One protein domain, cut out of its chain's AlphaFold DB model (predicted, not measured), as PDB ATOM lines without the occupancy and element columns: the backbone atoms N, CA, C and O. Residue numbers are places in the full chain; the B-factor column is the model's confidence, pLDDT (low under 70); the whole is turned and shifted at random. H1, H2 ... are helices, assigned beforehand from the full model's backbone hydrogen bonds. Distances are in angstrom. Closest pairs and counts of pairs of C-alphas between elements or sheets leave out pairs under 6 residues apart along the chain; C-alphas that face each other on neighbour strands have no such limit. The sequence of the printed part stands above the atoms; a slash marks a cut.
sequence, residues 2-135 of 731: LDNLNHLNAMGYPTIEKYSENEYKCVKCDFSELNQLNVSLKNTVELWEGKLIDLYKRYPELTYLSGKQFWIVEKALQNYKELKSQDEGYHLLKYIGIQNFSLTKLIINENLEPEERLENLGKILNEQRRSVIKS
ATOM      1  N   LEU A   2     105.415 100.237 189.246       84.12
ATOM      2  CA  LEU A   2     105.420  99.192 188.213       84.12
ATOM      3  C   LEU A   2     104.668  99.639 186.950       84.12
ATOM      4  O   LEU A   2     105.190  99.497 185.852       84.12
ATOM      5  N   ASP A   3     103.520 100.301 187.115       86.81
ATOM      6  CA  ASP A   3     102.761 100.866 185.991       86.81
ATOM      7  C   ASP A   3     103.563 101.896 185.188       86.81
ATOM      8  O   ASP A   3     103.562 101.845 183.964       86.81
ATOM      9  N   ASN A   4     104.311 102.787 185.854       88.88
ATOM     10  CA  ASN A   4     105.153 103.783 185.179       88.88
ATOM     11  C   ASN A   4     106.306 103.114 184.415       88.88
ATOM     12  O   ASN A   4     106.608 103.517 183.297       88.88
ATOM     13  N   LEU A   5     106.927 102.077 184.988       87.88
ATOM     14  CA  LEU A   5     107.981 101.307 184.316       87.88
ATOM     15  C   LEU A   5     107.435 100.543 183.106       87.88
ATOM     16  O   LEU A   5     108.024 100.600 182.029       87.88
ATOM     17  N   ASN A   6     106.282  99.889 183.256       86.50
ATOM     18  CA  ASN A   6     105.591  99.215 182.159       86.50
ATOM     19  C   ASN A   6     105.213 100.207 181.051       86.50
ATOM     20  O   ASN A   6     105.373  99.902 179.870       86.50
ATOM     21  N   HIS A   7     104.777 101.412 181.423       87.88
ATOM     22  CA  HIS A   7     104.431 102.466 180.478       87.88
ATOM     23  C   HIS A   7     105.657 102.990 179.718       87.88
ATOM     24  O   HIS A   7     105.626 103.072 178.491       87.88
ATOM     25  N   LEU A   8     106.771 103.256 180.413       89.12
ATOM     26  CA  LEU A   8     108.049 103.592 179.777       89.12
ATOM     27  C   LEU A   8     108.505 102.483 178.821       89.12
ATOM     28  O   LEU A   8     108.994 102.781 177.732       89.12
ATOM     29  N   ASN A   9     108.315 101.213 179.195       87.44
ATOM     30  CA  ASN A   9     108.725 100.066 178.380       87.44
ATOM     31  C   ASN A   9     107.906  99.966 177.102       87.44
ATOM     32  O   ASN A   9     108.461  99.825 176.015       87.44
ATOM     33  N   ALA A  10     106.591 100.126 177.220       85.19
ATOM     34  CA  ALA A  10     105.697 100.149 176.074       85.19
ATOM     35  C   ALA A  10     105.989 101.337 175.132       85.19
ATOM     36  O   ALA A  10     105.937 101.183 173.913       85.19
ATOM     37  N   MET A  11     106.383 102.497 175.671       89.00
ATOM     38  CA  MET A  11     106.810 103.666 174.885       89.00
ATOM     39  C   MET A  11     108.257 103.592 174.371       89.00
ATOM     40  O   MET A  11     108.711 104.524 173.708       89.00
ATOM     41  N   GLY A  12     108.986 102.515 174.672       88.12
ATOM     42  CA  GLY A  12     110.328 102.286 174.148       88.12
ATOM     43  C   GLY A  12     111.428 103.109 174.805       88.12
ATOM     44  O   GLY A  12     112.418 103.411 174.150       88.12
ATOM     45  N   TYR A  13     111.299 103.475 176.079       89.50
ATOM     46  CA  TYR A  13     112.386 104.145 176.792       89.50
ATOM     47  C   TYR A  13     113.596 103.189 176.954       89.50
ATOM     48  O   TYR A  13     113.424 102.069 177.441       89.50
ATOM     49  N   PRO A  14     114.824 103.574 176.551       79.62
ATOM     50  CA  PRO A  14     115.929 102.626 176.362       79.62
ATOM     51  C   PRO A  14     116.584 102.139 177.662       79.62
ATOM     52  O   PRO A  14     117.254 101.111 177.654       79.62
ATOM     53  N   THR A  15     116.425 102.848 178.783       72.44
ATOM     54  CA  THR A  15     117.177 102.574 180.025       72.44
ATOM     55  C   THR A  15     116.314 102.014 181.150       72.44
ATOM     56  O   THR A  15     116.475 102.399 182.308       72.44
ATOM     57  N   ILE A  16     115.376 101.125 180.835       74.88
ATOM     58  CA  ILE A  16     114.489 100.539 181.855       74.88
ATOM     59  C   ILE A  16     115.194  99.445 182.654       74.88
ATOM     60  O   ILE A  16     114.977  99.321 183.856       74.88
ATOM     61  N   GLU A  17     116.094  98.708 182.005       70.62
ATOM     62  CA  GLU A  17     116.875  97.622 182.612       70.62
ATOM     63  C   GLU A  17     117.719  98.124 183.797       70.62
ATOM     64  O   GLU A  17     117.837  97.430 184.804       70.62
ATOM     65  N   LYS A  18     118.163  99.390 183.768       74.31
ATOM     66  CA  LYS A  18     118.880 100.033 184.884       74.31
ATOM     67  C   LYS A  18     118.069 100.104 186.184       74.31
ATOM     68  O   LYS A  18     118.654 100.158 187.254       74.31
ATOM     69  N   TYR A  19     116.735 100.104 186.115       74.88
ATOM     70  CA  TYR A  19     115.887 100.115 187.315       74.88
ATOM     71  C   TYR A  19     115.684  98.717 187.914       74.88
ATOM     72  O   TYR A  19     115.203  98.616 189.041       74.88
ATOM     73  N   SER A  20     116.038  97.653 187.183       66.12
ATOM     74  CA  SER A  20     115.899  96.262 187.637       66.12
ATOM     75  C   SER A  20     117.036  95.802 188.557       66.12
ATOM     76  O   SER A  20     116.867  94.840 189.299       66.12
ATOM     77  N   GLU A  21     118.160  96.522 188.553       67.81
ATOM     78  CA  GLU A  21     119.357  96.231 189.356       67.81
ATOM     79  C   GLU A  21     119.357  96.938 190.726       67.81
ATOM     80  O   GLU A  21     120.249  96.719 191.543       67.81
ATOM     81  N   ASN A  22     118.359  97.784 190.999       75.44
ATOM     82  CA  ASN A  22     118.297  98.558 192.235       75.44
ATOM     83  C   ASN A  22     117.687  97.737 193.383       75.44
ATOM     84  O   ASN A  22     116.525  97.333 193.324       75.44
ATOM     85  N   GLU A  23     118.437  97.567 194.473       75.12
ATOM     86  CA  GLU A  23     117.926  97.017 195.731       75.12
ATOM     87  C   GLU A  23     117.405  98.138 196.642       75.12
ATOM     88  O   GLU A  23     118.155  99.037 197.021       75.12
ATOM     89  N   TYR A  24     116.137  98.057 197.056       78.00
ATOM     90  CA  TYR A  24     115.548  98.985 198.030       78.00
ATOM     91  C   TYR A  24     115.380  98.283 199.379       78.00
ATOM     92  O   TYR A  24     114.742  97.231 199.468       78.00
ATOM     93  N   LYS A  25     115.937  98.856 200.453       72.81
ATOM     94  CA  LYS A  25     115.847  98.287 201.807       72.81
ATOM     95  C   LYS A  25     114.727  98.954 202.598       72.81
ATOM     96  O   LYS A  25     114.811 100.129 202.930       72.81
ATOM     97  N   CYS A  26     113.712  98.181 202.978       75.88
ATOM     98  CA  CYS A  26     112.673  98.651 203.891       75.88
ATOM     99  C   CYS A  26     113.182  98.590 205.339       75.88
ATOM    100  O   CYS A  26     113.185  97.531 205.970       75.88
ATOM    101  N   VAL A  27     113.624  99.728 205.876       78.00
ATOM    102  CA  VAL A  27     113.969  99.864 207.297       78.00
ATOM    103  C   VAL A  27     112.812 100.574 207.998       78.00
ATOM    104  O   VAL A  27     112.499 101.712 207.681       78.00
ATOM    105  N   LYS A  28     112.164  99.907 208.964       79.75
ATOM    106  CA  LYS A  28     111.067 100.473 209.782       79.75
ATOM    107  C   LYS A  28     109.883 101.055 208.978       79.75
ATOM    108  O   LYS A  28     109.335 102.081 209.369       79.75
ATOM    109  N   CYS A  29     109.468 100.402 207.891       76.12
ATOM    110  CA  CYS A  29     108.379 100.880 207.020       76.12
ATOM    111  C   CYS A  29     108.649 102.250 206.359       76.12
ATOM    112  O   CYS A  29     107.704 102.949 205.998       76.12
ATOM    113  N   ASP A  30     109.916 102.642 206.198       79.62
ATOM    114  CA  ASP A  30     110.286 103.813 205.403       79.62
ATOM    115  C   ASP A  30     110.270 103.466 203.905       79.62
ATOM    116  O   ASP A  30     111.017 102.604 203.439       79.62
ATOM    117  N   PHE A  31     109.391 104.139 203.162       82.75
ATOM    118  CA  PHE A  31     109.229 104.010 201.710       82.75
ATOM    119  C   PHE A  31     109.624 105.297 200.966       82.75
ATOM    120  O   PHE A  31     109.242 105.487 199.811       82.75
ATOM    121  N   SER A  32     110.338 106.221 201.617       83.00
ATOM    122  CA  SER A  32     110.690 107.534 201.058       83.00
ATOM    123  C   SER A  32     111.451 107.435 199.733       83.00
ATOM    124  O   SER A  32     111.068 108.106 198.774       83.00
ATOM    125  N   GLU A  33     112.440 106.545 199.634       82.88
ATOM    126  CA  GLU A  33     113.196 106.284 198.399       82.88
ATOM    127  C   GLU A  33     112.291 105.792 197.257       82.88
ATOM    128  O   GLU A  33     112.366 106.284 196.131       82.88
ATOM    129  N   LEU A  34     111.363 104.873 197.553       85.31
ATOM    130  CA  LEU A  34     110.410 104.354 196.568       85.31
ATOM    131  C   LEU A  34     109.407 105.428 196.124       85.31
ATOM    132  O   LEU A  34     109.053 105.502 194.946       85.31
ATOM    133  N   ASN A  35     108.967 106.293 197.038       86.50
ATOM    134  CA  ASN A  35     108.089 107.415 196.709       86.50
ATOM    135  C   ASN A  35     108.802 108.448 195.826       86.50
ATOM    136  O   ASN A  35     108.227 108.890 194.829       86.50
ATOM    137  N   GLN A  36     110.055 108.791 196.142       87.31
ATOM    138  CA  GLN A  36     110.879 109.683 195.321       87.31
ATOM    139  C   GLN A  36     111.104 109.108 193.922       87.31
ATOM    140  O   GLN A  36     110.913 109.810 192.927       87.31
ATOM    141  N   LEU A  37     111.415 107.813 193.829       87.12
ATOM    142  CA  LEU A  37     111.544 107.129 192.549       87.12
ATOM    143  C   LEU A  37     110.232 107.147 191.762       87.12
ATOM    144  O   LEU A  37     110.241 107.407 190.564       87.12
ATOM    145  N   ASN A  38     109.092 106.902 192.410       89.12
ATOM    146  CA  ASN A  38     107.800 106.915 191.730       89.12
ATOM    147  C   ASN A  38     107.462 108.300 191.149       89.12
ATOM    148  O   ASN A  38     106.931 108.371 190.039       89.12
ATOM    149  N   VAL A  39     107.794 109.383 191.863       91.62
ATOM    150  CA  VAL A  39     107.655 110.765 191.368       91.62
ATOM    151  C   VAL A  39     108.606 111.025 190.199       91.62
ATOM    152  O   VAL A  39     108.175 111.543 189.172       91.62
ATOM    153  N   SER A  40     109.871 110.616 190.317       89.94
ATOM    154  CA  SER A  40     110.854 110.739 189.235       89.94
ATOM    155  C   SER A  40     110.402 109.999 187.974       89.94
ATOM    156  O   SER A  40     110.355 110.599 186.905       89.94
ATOM    157  N   LEU A  41     109.962 108.743 188.102       90.31
ATOM    158  CA  LEU A  41     109.447 107.944 186.989       90.31
ATOM    159  C   LEU A  41     108.215 108.576 186.341       90.31
ATOM    160  O   LEU A  41     108.083 108.517 185.123       90.31
ATOM    161  N   LYS A  42     107.320 109.180 187.132       92.75
ATOM    162  CA  LYS A  42     106.150 109.883 186.599       92.75
ATOM    163  C   LYS A  42     106.569 111.088 185.749       92.75
ATOM    164  O   LYS A  42     106.073 111.238 184.638       92.75
ATOM    165  N   ASN A  43     107.527 111.882 186.225       92.75
ATOM    166  CA  ASN A  43     108.065 113.005 185.455       92.75
ATOM    167  C   ASN A  43     108.746 112.523 184.163       92.75
ATOM    168  O   ASN A  43     108.534 113.107 183.105       92.75
ATOM    169  N   THR A  44     109.518 111.433 184.225       91.44
ATOM    170  CA  THR A  44     110.147 110.834 183.037       91.44
ATOM    171  C   THR A  44     109.108 110.340 182.034       91.44
ATOM    172  O   THR A  44     109.270 110.565 180.840       91.44
ATOM    173  N   VAL A  45     108.025 109.706 182.501       91.94
ATOM    174  CA  VAL A  45     106.891 109.299 181.656       91.94
ATOM    175  C   VAL A  45     106.307 110.500 180.919       91.94
ATOM    176  O   VAL A  45     106.206 110.456 179.698       91.94
ATOM    177  N   GLU A  46     105.962 111.568 181.640       93.19
ATOM    178  CA  GLU A  46     105.326 112.757 181.062       93.19
ATOM    179  C   GLU A  46     106.241 113.456 180.041       93.19
ATOM    180  O   GLU A  46     105.798 113.819 178.948       93.19
ATOM    181  N   LEU A  47     107.533 113.595 180.360       92.50
ATOM    182  CA  LEU A  47     108.527 114.195 179.466       92.50
ATOM    183  C   LEU A  47     108.751 113.352 178.204       92.50
ATOM    184  O   LEU A  47     108.716 113.887 177.092       92.50
ATOM    185  N   TRP A  48     108.945 112.039 178.364       93.06
ATOM    186  CA  TRP A  48     109.161 111.121 177.246       93.06
ATOM    187  C   TRP A  48     107.943 111.063 176.328       93.06
ATOM    188  O   TRP A  48     108.073 111.169 175.110       93.06
ATOM    189  N   GLU A  49     106.748 110.952 176.907       92.56
ATOM    190  CA  GLU A  49     105.491 110.921 176.168       92.56
ATOM    191  C   GLU A  49     105.276 112.214 175.370       92.56
ATOM    192  O   GLU A  49     104.961 112.159 174.177       92.56
ATOM    193  N   GLY A  50     105.506 113.375 175.994       93.69
ATOM    194  CA  GLY A  50     105.429 114.672 175.323       93.69
ATOM    195  C   GLY A  50     106.399 114.768 174.142       93.69
ATOM    196  O   GLY A  50     105.996 115.115 173.027       93.69
ATOM    197  N   LYS A  51     107.661 114.373 174.350       93.75
ATOM    198  CA  LYS A  51     108.685 114.376 173.297       93.75
ATOM    199  C   LYS A  51     108.344 113.414 172.158       93.75
ATOM    200  O   LYS A  51     108.501 113.780 170.992       93.75
ATOM    201  N   LEU A  52     107.863 112.212 172.475       93.38
ATOM    202  CA  LEU A  52     107.463 111.194 171.504       93.38
ATOM    203  C   LEU A  52     106.316 111.700 170.617       93.38
ATOM    204  O   LEU A  52     106.394 111.598 169.394       93.38
ATOM    205  N   ILE A  53     105.295 112.325 171.213       93.56
ATOM    206  CA  ILE A  53     104.176 112.939 170.482       93.56
ATOM    207  C   ILE A  53     104.668 114.047 169.541       93.56
ATOM    208  O   ILE A  53     104.243 114.117 168.386       93.56
ATOM    209  N   ASP A  54     105.570 114.911 170.001       94.81
ATOM    210  CA  ASP A  54     106.128 115.972 169.158       94.81
ATOM    211  C   ASP A  54     107.016 115.434 168.037       94.81
ATOM    212  O   ASP A  54     107.098 116.029 166.959       94.81
ATOM    213  N   LEU A  55     107.670 114.295 168.256       94.62
ATOM    214  CA  LEU A  55     108.415 113.594 167.220       94.62
ATOM    215  C   LEU A  55     107.495 112.909 166.212       94.62
ATOM    216  O   LEU A  55     107.786 113.001 165.027       94.62
ATOM    217  N   TYR A  56     106.364 112.329 166.618       93.88
ATOM    218  CA  TYR A  56     105.386 111.747 165.688       93.88
ATOM    219  C   TYR A  56     104.839 112.761 164.681       93.88
ATOM    220  O   TYR A  56     104.663 112.432 163.511       93.88
ATOM    221  N   LYS A  57     104.629 114.011 165.109       91.88
ATOM    222  CA  LYS A  57     104.205 115.103 164.217       91.88
ATOM    223  C   LYS A  57     105.287 115.482 163.197       91.88
ATOM    224  O   LYS A  57     104.966 115.894 162.088       91.88
ATOM    225  N   ARG A  58     106.567 115.401 163.587       92.31
ATOM    226  CA  ARG A  58     107.721 115.814 162.762       92.31
ATOM    227  C   ARG A  58     108.247 114.692 161.861       92.31
ATOM    228  O   ARG A  58     108.671 114.970 160.741       92.31
ATOM    229  N   TYR A  59     108.219 113.458 162.356       92.62
ATOM    230  CA  TYR A  59     108.727 112.241 161.722       92.62
ATOM    231  C   TYR A  59     107.694 111.109 161.877       92.62
ATOM    232  O   TYR A  59     107.822 110.257 162.766       92.62
ATOM    233  N   PRO A  60     106.646 111.086 161.032       90.44
ATOM    234  CA  PRO A  60     105.591 110.077 161.095       90.44
ATOM    235  C   PRO A  60     106.115 108.643 160.953       90.44
ATOM    236  O   PRO A  60     105.480 107.710 161.426       90.44
ATOM    237  N   GLU A  61     107.292 108.435 160.364       89.50
ATOM    238  CA  GLU A  61     107.943 107.127 160.236       89.50
ATOM    239  C   GLU A  61     108.201 106.442 161.587       89.50
ATOM    240  O   GLU A  61     108.213 105.215 161.660       89.50
ATOM    241  N   LEU A  62     108.348 107.211 162.670       92.56
ATOM    242  CA  LEU A  62     108.501 106.655 164.015       92.56
ATOM    243  C   LEU A  62     107.229 105.955 164.500       92.56
ATOM    244  O   LEU A  62     107.312 104.995 165.253       92.56
ATOM    245  N   THR A  63     106.051 106.375 164.035       92.38
ATOM    246  CA  THR A  63     104.764 105.798 164.467       92.38
ATOM    247  C   THR A  63     104.532 104.364 163.984       92.38
ATOM    248  O   THR A  63     103.534 103.741 164.344       92.38
ATOM    249  N   TYR A  64     105.405 103.845 163.122       89.69
ATOM    250  CA  TYR A  64     105.373 102.458 162.670       89.69
ATOM    251  C   TYR A  64     106.115 101.502 163.613       89.69
ATOM    252  O   TYR A  64     106.038 100.293 163.413       89.69
ATOM    253  N   LEU A  65     106.842 102.042 164.594       90.62
ATOM    254  CA  LEU A  65     107.645 101.302 165.557       90.62
ATOM    255  C   LEU A  65     107.074 101.502 166.966       90.62
ATOM    256  O   LEU A  65     106.531 102.562 167.281       90.62
ATOM    257  N   SER A  66     107.223 100.499 167.827       87.06
ATOM    258  CA  SER A  66     106.817 100.553 169.233       87.06
ATOM    259  C   SER A  66     107.839  99.879 170.151       87.06
ATOM    260  O   SER A  66     108.610  99.009 169.736       87.06
ATOM    261  N   GLY A  67     107.871 100.286 171.424       88.12
ATOM    262  CA  GLY A  67     108.712  99.650 172.437       88.12
ATOM    263  C   GLY A  67     110.187  99.536 172.029       88.12
ATOM    264  O   GLY A  67     110.840 100.512 171.662       88.12
ATOM    265  N   LYS A  68     110.728  98.314 172.072       88.75
ATOM    266  CA  LYS A  68     112.138  98.045 171.743       88.75
ATOM    267  C   LYS A  68     112.459  98.173 170.246       88.75
ATOM    268  O   LYS A  68     113.637  98.247 169.892       88.75
ATOM    269  N   GLN A  69     111.453  98.245 169.368       90.69
ATOM    270  CA  GLN A  69     111.651  98.279 167.915       90.69
ATOM    271  C   GLN A  69     112.427  99.513 167.444       90.69
ATOM    272  O   GLN A  69     113.194  99.398 166.490       90.69
ATOM    273  N   PHE A  70     112.300 100.663 168.121       91.25
ATOM    274  CA  PHE A  70     113.100 101.858 167.814       91.25
ATOM    275  C   PHE A  70     114.598 101.534 167.798       91.25
ATOM    276  O   PHE A  70     115.308 101.834 166.840       91.25
ATOM    277  N   TRP A  71     115.057 100.843 168.838       90.19
ATOM    278  CA  TRP A  71     116.468 100.539 169.055       90.19
ATOM    279  C   TRP A  71     116.947  99.357 168.211       90.19
ATOM    280  O   TRP A  71     118.107  99.315 167.808       90.19
ATOM    281  N   ILE A  72     116.057  98.410 167.896       90.44
ATOM    282  CA  ILE A  72     116.345  97.333 166.938       90.44
ATOM    283  C   ILE A  72     116.600  97.928 165.549       90.44
ATOM    284  O   ILE A  72     117.583  97.578 164.896       90.44
ATOM    285  N   VAL A  73     115.748  98.859 165.111       90.25
ATOM    286  CA  VAL A  73     115.898  99.535 163.817       90.25
ATOM    287  C   VAL A  73     117.132 100.432 163.797       90.25
ATOM    288  O   VAL A  73     117.871 100.404 162.817       90.25
ATOM    289  N   GLU A  74     117.406 101.179 164.867       89.44
ATOM    290  CA  GLU A  74     118.626 101.987 164.978       89.44
ATOM    291  C   GLU A  74     119.892 101.130 164.795       89.44
ATOM    292  O   GLU A  74     120.722 101.444 163.941       89.44
ATOM    293  N   LYS A  75     120.001  99.997 165.505       88.12
ATOM    294  CA  LYS A  75     121.120  99.045 165.352       88.12
ATOM    295  C   LYS A  75     121.194  98.444 163.947       88.12
ATOM    296  O   LYS A  75     122.276  98.297 163.382       88.12
ATOM    297  N   ALA A  76     120.049  98.110 163.358       88.00
ATOM    298  CA  ALA A  76     119.992  97.569 162.003       88.00
ATOM    299  C   ALA A  76     120.453  98.584 160.947       88.00
ATOM    300  O   ALA A  76     121.098  98.207 159.971       88.00
ATOM    301  N   LEU A  77     120.164  99.872 161.151       84.94
ATOM    302  CA  LEU A  77     120.632 100.953 160.286       84.94
ATOM    303  C   LEU A  77     122.147 101.172 160.394       84.94
ATOM    304  O   LEU A  77     122.781 101.451 159.376       84.94
ATOM    305  N   GLN A  78     122.736 101.006 161.583       81.06
ATOM    306  CA  GLN A  78     124.194 101.058 161.772       81.06
ATOM    307  C   GLN A  78     124.900  99.950 160.984       81.06
ATOM    308  O   GLN A  78     125.843 100.210 160.236       81.06
ATOM    309  N   ASN A  79     124.397  98.719 161.107       79.06
ATOM    310  CA  ASN A  79     125.007  97.524 160.525       79.06
ATOM    311  C   ASN A  79     124.355  97.113 159.198       79.06
ATOM    312  O   ASN A  79     124.418  95.951 158.807       79.06
ATOM    313  N   TYR A  80     123.738  98.055 158.477       78.25
ATOM    314  CA  TYR A  80     122.889  97.741 157.324       78.25
ATOM    315  C   TYR A  80     123.585  96.883 156.248       78.25
ATOM    316  O   TYR A  80     122.963  96.017 155.637       78.25
ATOM    317  N   LYS A  81     124.891  97.086 156.026       77.75
ATOM    318  CA  LYS A  81     125.669  96.308 155.043       77.75
ATOM    319  C   LYS A  81     125.779  94.821 155.391       77.75
ATOM    320  O   LYS A  81     125.984  94.009 154.496       77.75
ATOM    321  N   GLU A  82     125.665  94.485 156.669       80.75
ATOM    322  CA  GLU A  82     125.747  93.122 157.194       80.75
ATOM    323  C   GLU A  82     124.365  92.551 157.533       80.75
ATOM    324  O   GLU A  82     124.274  91.410 157.984       80.75
ATOM    325  N   LEU A  83     123.297  93.323 157.295       82.44
ATOM    326  CA  LEU A  83     121.934  92.970 157.660       82.44
ATOM    327  C   LEU A  83     121.446  91.768 156.841       82.44
ATOM    328  O   LEU A  83     121.340  91.815 155.611       82.44
ATOM    329  N   LYS A  84     121.126  90.683 157.537       82.00
ATOM    330  CA  LYS A  84     120.646  89.428 156.958       82.00
ATOM    331  C   LYS A  84     119.126  89.391 156.978       82.00
ATOM    332  O   LYS A  84     118.477  90.037 157.793       82.00
ATOM    333  N   SER A  85     118.542  88.536 156.136       78.38
ATOM    334  CA  SER A  85     117.091  88.289 156.144       78.38
ATOM    335  C   SER A  85     116.577  87.641 157.433       78.38
ATOM    336  O   SER A  85     115.379  87.444 157.549       78.38
ATOM    337  N   GLN A  86     117.482  87.285 158.347       80.88
ATOM    338  CA  GLN A  86     117.198  86.664 159.636       80.88
ATOM    339  C   GLN A  86     117.116  87.668 160.784       80.88
ATOM    340  O   GLN A  86     116.640  87.326 161.863       80.88
ATOM    341  N   ASP A  87     117.578  88.896 160.557       84.62
ATOM    342  CA  ASP A  87     117.620  89.917 161.590       84.62
ATOM    343  C   ASP A  87     116.244  90.578 161.725       84.62
ATOM    344  O   ASP A  87     115.624  90.975 160.738       84.62
ATOM    345  N   GLU A  88     115.763  90.781 162.951       86.69
ATOM    346  CA  GLU A  88     114.466  91.436 163.195       86.69
ATOM    347  C   GLU A  88     114.397  92.837 162.568       86.69
ATOM    348  O   GLU A  88     113.382  93.236 161.990       86.69
ATOM    349  N   GLY A  89     115.517  93.563 162.600       88.44
ATOM    350  CA  GLY A  89     115.645  94.868 161.963       88.44
ATOM    351  C   GLY A  89     115.405  94.839 160.452       88.44
ATOM    352  O   GLY A  89     114.833  95.788 159.919       88.44
ATOM    353  N   TYR A  90     115.757  93.747 159.762       86.75
ATOM    354  CA  TYR A  90     115.457  93.572 158.338       86.75
ATOM    355  C   TYR A  90     113.951  93.568 158.086       86.75
ATOM    356  O   TYR A  90     113.464  94.297 157.218       86.75
ATOM    357  N   HIS A  91     113.198  92.787 158.859       87.31
ATOM    358  CA  HIS A  91     111.752  92.699 158.686       87.31
ATOM    359  C   HIS A  91     111.046  94.006 159.053       87.31
ATOM    360  O   HIS A  91     110.165  94.438 158.308       87.31
ATOM    361  N   LEU A  92     111.476  94.673 160.129       89.12
ATOM    362  CA  LEU A  92     110.945  95.977 160.535       89.12
ATOM    363  C   LEU A  92     111.178  97.044 159.458       89.12
ATOM    364  O   LEU A  92     110.237  97.728 159.059       89.12
ATOM    365  N   LEU A  93     112.398  97.141 158.918       87.94
ATOM    366  CA  LEU A  93     112.734  98.091 157.850       87.94
ATOM    367  C   LEU A  93     111.902  97.847 156.579       87.94
ATOM    368  O   LEU A  93     111.420  98.796 155.955       87.94
ATOM    369  N   LYS A  94     111.674  96.581 156.209       86.38
ATOM    370  CA  LYS A  94     110.823  96.236 155.059       86.38
ATOM    371  C   LYS A  94     109.345  96.538 155.313       86.38
ATOM    372  O   LYS A  94     108.684  97.048 154.413       86.38
ATOM    373  N   TYR A  95     108.845  96.293 156.522       87.25
ATOM    374  CA  TYR A  95     107.465  96.599 156.917       87.25
ATOM    375  C   TYR A  95     107.146  98.095 156.869       87.25
ATOM    376  O   TYR A  95     106.074  98.487 156.407       87.25
ATOM    377  N   ILE A  96     108.091  98.956 157.253       85.56
ATOM    378  CA  ILE A  96     107.923 100.414 157.135       85.56
ATOM    379  C   ILE A  96     108.110 100.934 155.698       85.56
ATOM    380  O   ILE A  96     107.955 102.127 155.449       85.56
ATOM    381  N   GLY A  97     108.403 100.049 154.737       79.81
ATOM    382  CA  GLY A  97     108.512 100.377 153.314       79.81
ATOM    383  C   GLY A  97     109.903 100.823 152.855       79.81
ATOM    384  O   GLY A  97     110.043 101.318 151.738       79.81
ATOM    385  N   ILE A  98     110.952 100.639 153.666       78.38
ATOM    386  CA  ILE A  98     112.327 100.988 153.284       78.38
ATOM    387  C   ILE A  98     112.961  99.799 152.552       78.38
ATOM    388  O   ILE A  98     113.358  98.796 153.150       78.38
ATOM    389  N   GLN A  99     113.031  99.887 151.218       65.88
ATOM    390  CA  GLN A  99     113.507  98.781 150.378       65.88
ATOM    391  C   GLN A  99     114.983  98.885 149.979       65.88
ATOM    392  O   GLN A  99     115.676  97.870 150.077       65.88
ATOM    393  N   ASN A 100     115.446 100.075 149.578       61.69
ATOM    394  CA  ASN A 100     116.804 100.342 149.097       61.69
ATOM    395  C   ASN A 100     117.410 101.514 149.870       61.69
ATOM    396  O   ASN A 100     116.782 102.561 150.004       61.69
ATOM    397  N   PHE A 101     118.637 101.338 150.349       62.62
ATOM    398  CA  PHE A 101     119.325 102.310 151.189       62.62
ATOM    399  C   PHE A 101     120.266 103.130 150.312       62.62
ATOM    400  O   PHE A 101     121.195 102.588 149.716       62.62
ATOM    401  N   SER A 102     120.027 104.437 150.226       52.00
ATOM    402  CA  SER A 102     120.957 105.373 149.588       52.00
ATOM    403  C   SER A 102     121.690 106.121 150.695       52.00
ATOM    404  O   SER A 102     121.169 107.087 151.251       52.00
ATOM    405  N   LEU A 103     122.856 105.612 151.109       51.28
ATOM    406  CA  LEU A 103     123.572 106.101 152.294       51.28
ATOM    407  C   LEU A 103     124.955 106.610 151.915       51.28
ATOM    408  O   LEU A 103     125.942 105.884 152.010       51.28
ATOM    409  N   THR A 104     125.056 107.878 151.536       47.12
ATOM    410  CA  THR A 104     126.364 108.543 151.524       47.12
ATOM    411  C   THR A 104     126.744 109.149 152.876       47.12
ATOM    412  O   THR A 104     127.934 109.357 153.076       47.12
ATOM    413  N   LYS A 105     125.823 109.374 153.834       53.66
ATOM    414  CA  LYS A 105     126.149 109.842 155.205       53.66
ATOM    415  C   LYS A 105     125.034 109.526 156.225       53.66
ATOM    416  O   LYS A 105     124.144 110.346 156.398       53.66
ATOM    417  N   LEU A 106     125.084 108.392 156.932       60.84
ATOM    418  CA  LEU A 106     124.355 108.249 158.206       60.84
ATOM    419  C   LEU A 106     125.331 108.486 159.350       60.84
ATOM    420  O   LEU A 106     126.348 107.803 159.431       60.84
ATOM    421  N   ILE A 107     125.024 109.441 160.226       62.34
ATOM    422  CA  ILE A 107     125.723 109.613 161.499       62.34
ATOM    423  C   ILE A 107     124.772 109.100 162.575       62.34
ATOM    424  O   ILE A 107     123.785 109.755 162.908       62.34
ATOM    425  N   ILE A 108     125.049 107.907 163.092       66.94
ATOM    426  CA  ILE A 108     124.355 107.362 164.258       66.94
ATOM    427  C   ILE A 108     125.313 107.521 165.434       66.94
ATOM    428  O   ILE A 108     126.438 107.030 165.381       66.94
ATOM    429  N   ASN A 109     124.897 108.270 166.454       67.50
ATOM    430  CA  ASN A 109     125.705 108.545 167.638       67.50
ATOM    431  C   ASN A 109     124.978 108.015 168.877       67.50
ATOM    432  O   ASN A 109     123.985 108.593 169.310       67.50
ATOM    433  N   GLU A 110     125.476 106.910 169.432       67.06
ATOM    434  CA  GLU A 110     124.882 106.252 170.603       67.06
ATOM    435  C   GLU A 110     125.125 107.008 171.913       67.06
ATOM    436  O   GLU A 110     124.443 106.744 172.899       67.06
ATOM    437  N   ASN A 111     126.057 107.968 171.918       72.50
ATOM    438  CA  ASN A 111     126.387 108.773 173.097       72.50
ATOM    439  C   ASN A 111     125.399 109.928 173.339       72.50
ATOM    440  O   ASN A 111     125.616 110.723 174.250       72.50
ATOM    441  N   LEU A 112     124.371 110.066 172.500       78.25
ATOM    442  CA  LEU A 112     123.320 111.067 172.664       78.25
ATOM    443  C   LEU A 112     122.313 110.634 173.739       78.25
ATOM    444  O   LEU A 112     122.099 109.437 173.959       78.25
ATOM    445  N   GLU A 113     121.649 111.611 174.357       84.62
ATOM    446  CA  GLU A 113     120.544 111.341 175.282       84.62
ATOM    447  C   GLU A 113     119.393 110.603 174.560       84.62
ATOM    448  O   GLU A 113     119.231 110.749 173.339       84.62
ATOM    449  N   PRO A 114     118.575 109.792 175.265       86.31
ATOM    450  CA  PRO A 114     117.503 108.995 174.660       86.31
ATOM    451  C   PRO A 114     116.603 109.764 173.681       86.31
ATOM    452  O   PRO A 114     116.270 109.259 172.606       86.31
ATOM    453  N   GLU A 115     116.229 110.997 174.025       87.62
ATOM    454  CA  GLU A 115     115.360 111.854 173.217       87.62
ATOM    455  C   GLU A 115     116.036 112.292 171.915       87.62
ATOM    456  O   GLU A 115     115.392 112.390 170.867       87.62
ATOM    457  N   GLU A 116     117.337 112.567 171.979       88.94
ATOM    458  CA  GLU A 116     118.151 112.986 170.841       88.94
ATOM    459  C   GLU A 116     118.419 111.817 169.894       88.94
ATOM    460  O   GLU A 116     118.358 111.991 168.673       88.94
ATOM    461  N   ARG A 117     118.638 110.612 170.436       90.06
ATOM    462  CA  ARG A 117     118.743 109.378 169.643       90.06
ATOM    463  C   ARG A 117     117.462 109.105 168.868       90.06
ATOM    464  O   ARG A 117     117.518 108.885 167.658       90.06
ATOM    465  N   LEU A 118     116.309 109.186 169.535       90.88
ATOM    466  CA  LEU A 118     115.011 108.990 168.888       90.88
ATOM    467  C   LEU A 118     114.749 110.053 167.807       90.88
ATOM    468  O   LEU A 118     114.258 109.739 166.722       90.88
ATOM    469  N   GLU A 119     115.119 111.309 168.068       92.31
ATOM    470  CA  GLU A 119     115.028 112.383 167.077       92.31
ATOM    471  C   GLU A 119     115.950 112.146 165.870       92.31
ATOM    472  O   GLU A 119     115.539 112.372 164.729       92.31
ATOM    473  N   ASN A 120     117.172 111.657 166.095       90.12
ATOM    474  CA  ASN A 120     118.098 111.288 165.029       90.12
ATOM    475  C   ASN A 120     117.556 110.123 164.186       90.12
ATOM    476  O   ASN A 120     117.558 110.202 162.959       90.12
ATOM    477  N   LEU A 121     117.014 109.084 164.828       90.88
ATOM    478  CA  LEU A 121     116.356 107.972 164.141       90.88
ATOM    479  C   LEU A 121     115.208 108.473 163.250       90.88
ATOM    480  O   LEU A 121     115.140 108.113 162.075       90.88
ATOM    481  N   GLY A 122     114.353 109.358 163.771       91.50
ATOM    482  CA  GLY A 122     113.260 109.962 163.004       91.50
ATOM    483  C   GLY A 122     113.741 110.719 161.763       91.50
ATOM    484  O   GLY A 122     113.179 110.543 160.679       91.50
ATOM    485  N   LYS A 123     114.823 111.505 161.883       89.31
ATOM    486  CA  LYS A 123     115.451 112.197 160.741       89.31
ATOM    487  C   LYS A 123     115.909 111.210 159.673       89.31
ATOM    488  O   LYS A 123     115.569 111.385 158.504       89.31
ATOM    489  N   ILE A 124     116.618 110.161 160.085       86.94
ATOM    490  CA  ILE A 124     117.153 109.138 159.181       86.94
ATOM    491  C   ILE A 124     116.022 108.441 158.416       86.94
ATOM    492  O   ILE A 124     116.081 108.334 157.190       86.94
ATOM    493  N   LEU A 125     114.971 107.995 159.112       87.75
ATOM    494  CA  LEU A 125     113.851 107.289 158.484       87.75
ATOM    495  C   LEU A 125     113.098 108.179 157.480       87.75
ATOM    496  O   LEU A 125     112.815 107.746 156.359       87.75
ATOM    497  N   ASN A 126     112.836 109.437 157.841       86.31
ATOM    498  CA  ASN A 126     112.195 110.417 156.961       86.31
ATOM    499  C   ASN A 126     113.047 110.713 155.710       86.31
ATOM    500  O   ASN A 126     112.526 110.783 154.594       86.31
ATOM    501  N   GLU A 127     114.370 110.835 155.853       82.69
ATOM    502  CA  GLU A 127     115.280 111.012 154.715       82.69
ATOM    503  C   GLU A 127     115.261 109.814 153.757       82.69
ATOM    504  O   GLU A 127     115.155 110.005 152.540       82.69
ATOM    505  N   GLN A 128     115.291 108.585 154.287       78.12
ATOM    506  CA  GLN A 128     115.208 107.375 153.465       78.12
ATOM    507  C   GLN A 128     113.897 107.319 152.681       78.12
ATOM    508  O   GLN A 128     113.906 107.089 151.470       78.12
ATOM    509  N   ARG A 129     112.765 107.609 153.331       73.81
ATOM    510  CA  ARG A 129     111.457 107.610 152.666       73.81
ATOM    511  C   ARG A 129     111.379 108.658 151.553       73.81
ATOM    512  O   ARG A 129     110.903 108.358 150.458       73.81
ATOM    513  N   ARG A 130     111.908 109.866 151.780       72.62
ATOM    514  CA  ARG A 130     111.986 110.918 150.748       72.62
ATOM    515  C   ARG A 130     112.857 110.513 149.562       72.62
ATOM    516  O   ARG A 130     112.524 110.857 148.429       72.62
ATOM    517  N   SER A 131     113.954 109.793 149.800       64.56
ATOM    518  CA  SER A 131     114.802 109.262 148.728       64.56
ATOM    519  C   SER A 131     114.061 108.230 147.874       64.56
ATOM    520  O   SER A 131     114.179 108.265 146.650       64.56
ATOM    521  N   VAL A 132     113.264 107.353 148.496       63.28
ATOM    522  CA  VAL A 132     112.430 106.370 147.784       63.28
ATOM    523  C   VAL A 132     111.382 107.076 146.919       63.28
ATOM    524  O   VAL A 132     111.320 106.814 145.721       63.28
ATOM    525  N   ILE A 133     110.649 108.046 147.477       61.59
ATOM    526  CA  ILE A 133     109.612 108.803 146.749       61.59
ATOM    527  C   ILE A 133     110.201 109.555 145.544       61.59
ATOM    528  O   ILE A 133     109.622 109.548 144.460       61.59
ATOM    529  N   LYS A 134     111.386 110.165 145.685       54.41
ATOM    530  CA  LYS A 134     112.070 110.843 144.567       54.41
ATOM    531  C   LYS A 134     112.480 109.895 143.439       54.41
ATOM    532  O   LYS A 134     112.538 110.331 142.295       54.41
ATOM    533  N   SER A 135     112.752 108.624 143.739       48.16
ATOM    534  CA  SER A 135     113.099 107.619 142.725       48.16
ATOM    535  C   SER A 135     111.886 107.045 141.977       48.16
ATOM    536  O   SER A 135     112.042 106.565 140.860       48.16
TER     537      SER A 135
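Overview. This is residues 2 to 135 of the 731 residues of the protein "Hypothetical protein" of Rotaria sp. Silwood1 (UniProt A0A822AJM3). Two long helices, H2 and H6, run nearly parallel and the same way but are staggered along the length, overlapping only where H2 nears its last residues and H6 starts; together they make the long axis of a loose, rod-like model. H1 packs beside H2, little H3 packs on H6 close to where H2 and H6 overlap, and H4 and H5, about perpendicular to each other, form a short pair of which H4 alone reaches H6, while residues 27 to 32, of which 32 belongs to H2, stick out at one end. The printed part has 134 residues with six named helices, H1 to H6 in chain order, and no named strand: the class is all helix. It is loose, with a radius of gyration of the C-alphas of 17.9 A, and spans 67 by 31 by 24 A.

Along the chain. Find C-alpha 32 at (110.690, 107.534, 201.058); from there H2, the longest helix, runs 39.3 A through residues 32 to 58, to C-alpha 58 at (107.721, 115.814, 162.762). Before it, look for H1 at residues 2 to 10, 12.2 A long. After it come H3, residues 60 to 64, 7.8 A; H4, residues 69 to 78, 14.2 A; and H5, residues 88 to 95, 10.7 A. H6, residues 114 to 135, is 32.3 A long and ends at C-alpha 135, (113.099, 107.619, 142.725).

Arrangement. Start at H2: its residues 38 to 45 touch H1, with Leu 8 and Val 45 the closest C-alphas at 6.1 A, at a shallow tilt of 25 degrees, the same way. Its residues 48 to 55 touch residues 115 to 122 of H6, closest C-alphas Leu 55 and Glu 119 at 6.7 A, at a shallow tilt of 18 degrees, the same way. H2 and H3 only just touch, with 3 pairs of C-alphas within 8 A, and only at the corner, closest Tyr 56 and Thr 63 at 6.1 A. H3 touches residues 121 to 126 of H6, closest C-alphas Leu 62 and Gly 122 at 5.9 A. H4 only just touches H6, with 3 pairs of C-alphas within 8 A, closest Glu 74 and Leu 121 at 6.5 A, at a steep tilt of 66 degrees. H4 touches H5, about perpendicular at 82 degrees, closest C-alphas Val 73 and Gly 89 at 5.0 A. H5 and H6 are apart. The helix packing is part aligned, part crossed. In H1, H2, H4, H5 and H6 every O i to N i+4 pair is within hydrogen-bond range; in H3 0 of 1 is, beside 2 of 2 O i to N i+3 pairs.

Size, cuts and confidence. The C-alphas of Lys 28 and Ser 135 are the two farthest apart, 67.5 A. The printed part has no cut. The links H1 to H2 and H5 to H6 are long, with 21 and 18 residues. Mean pLDDT of the printed part is 82.3; residues 20 to 21, 99 to 110 and 131 to 135 are under 70.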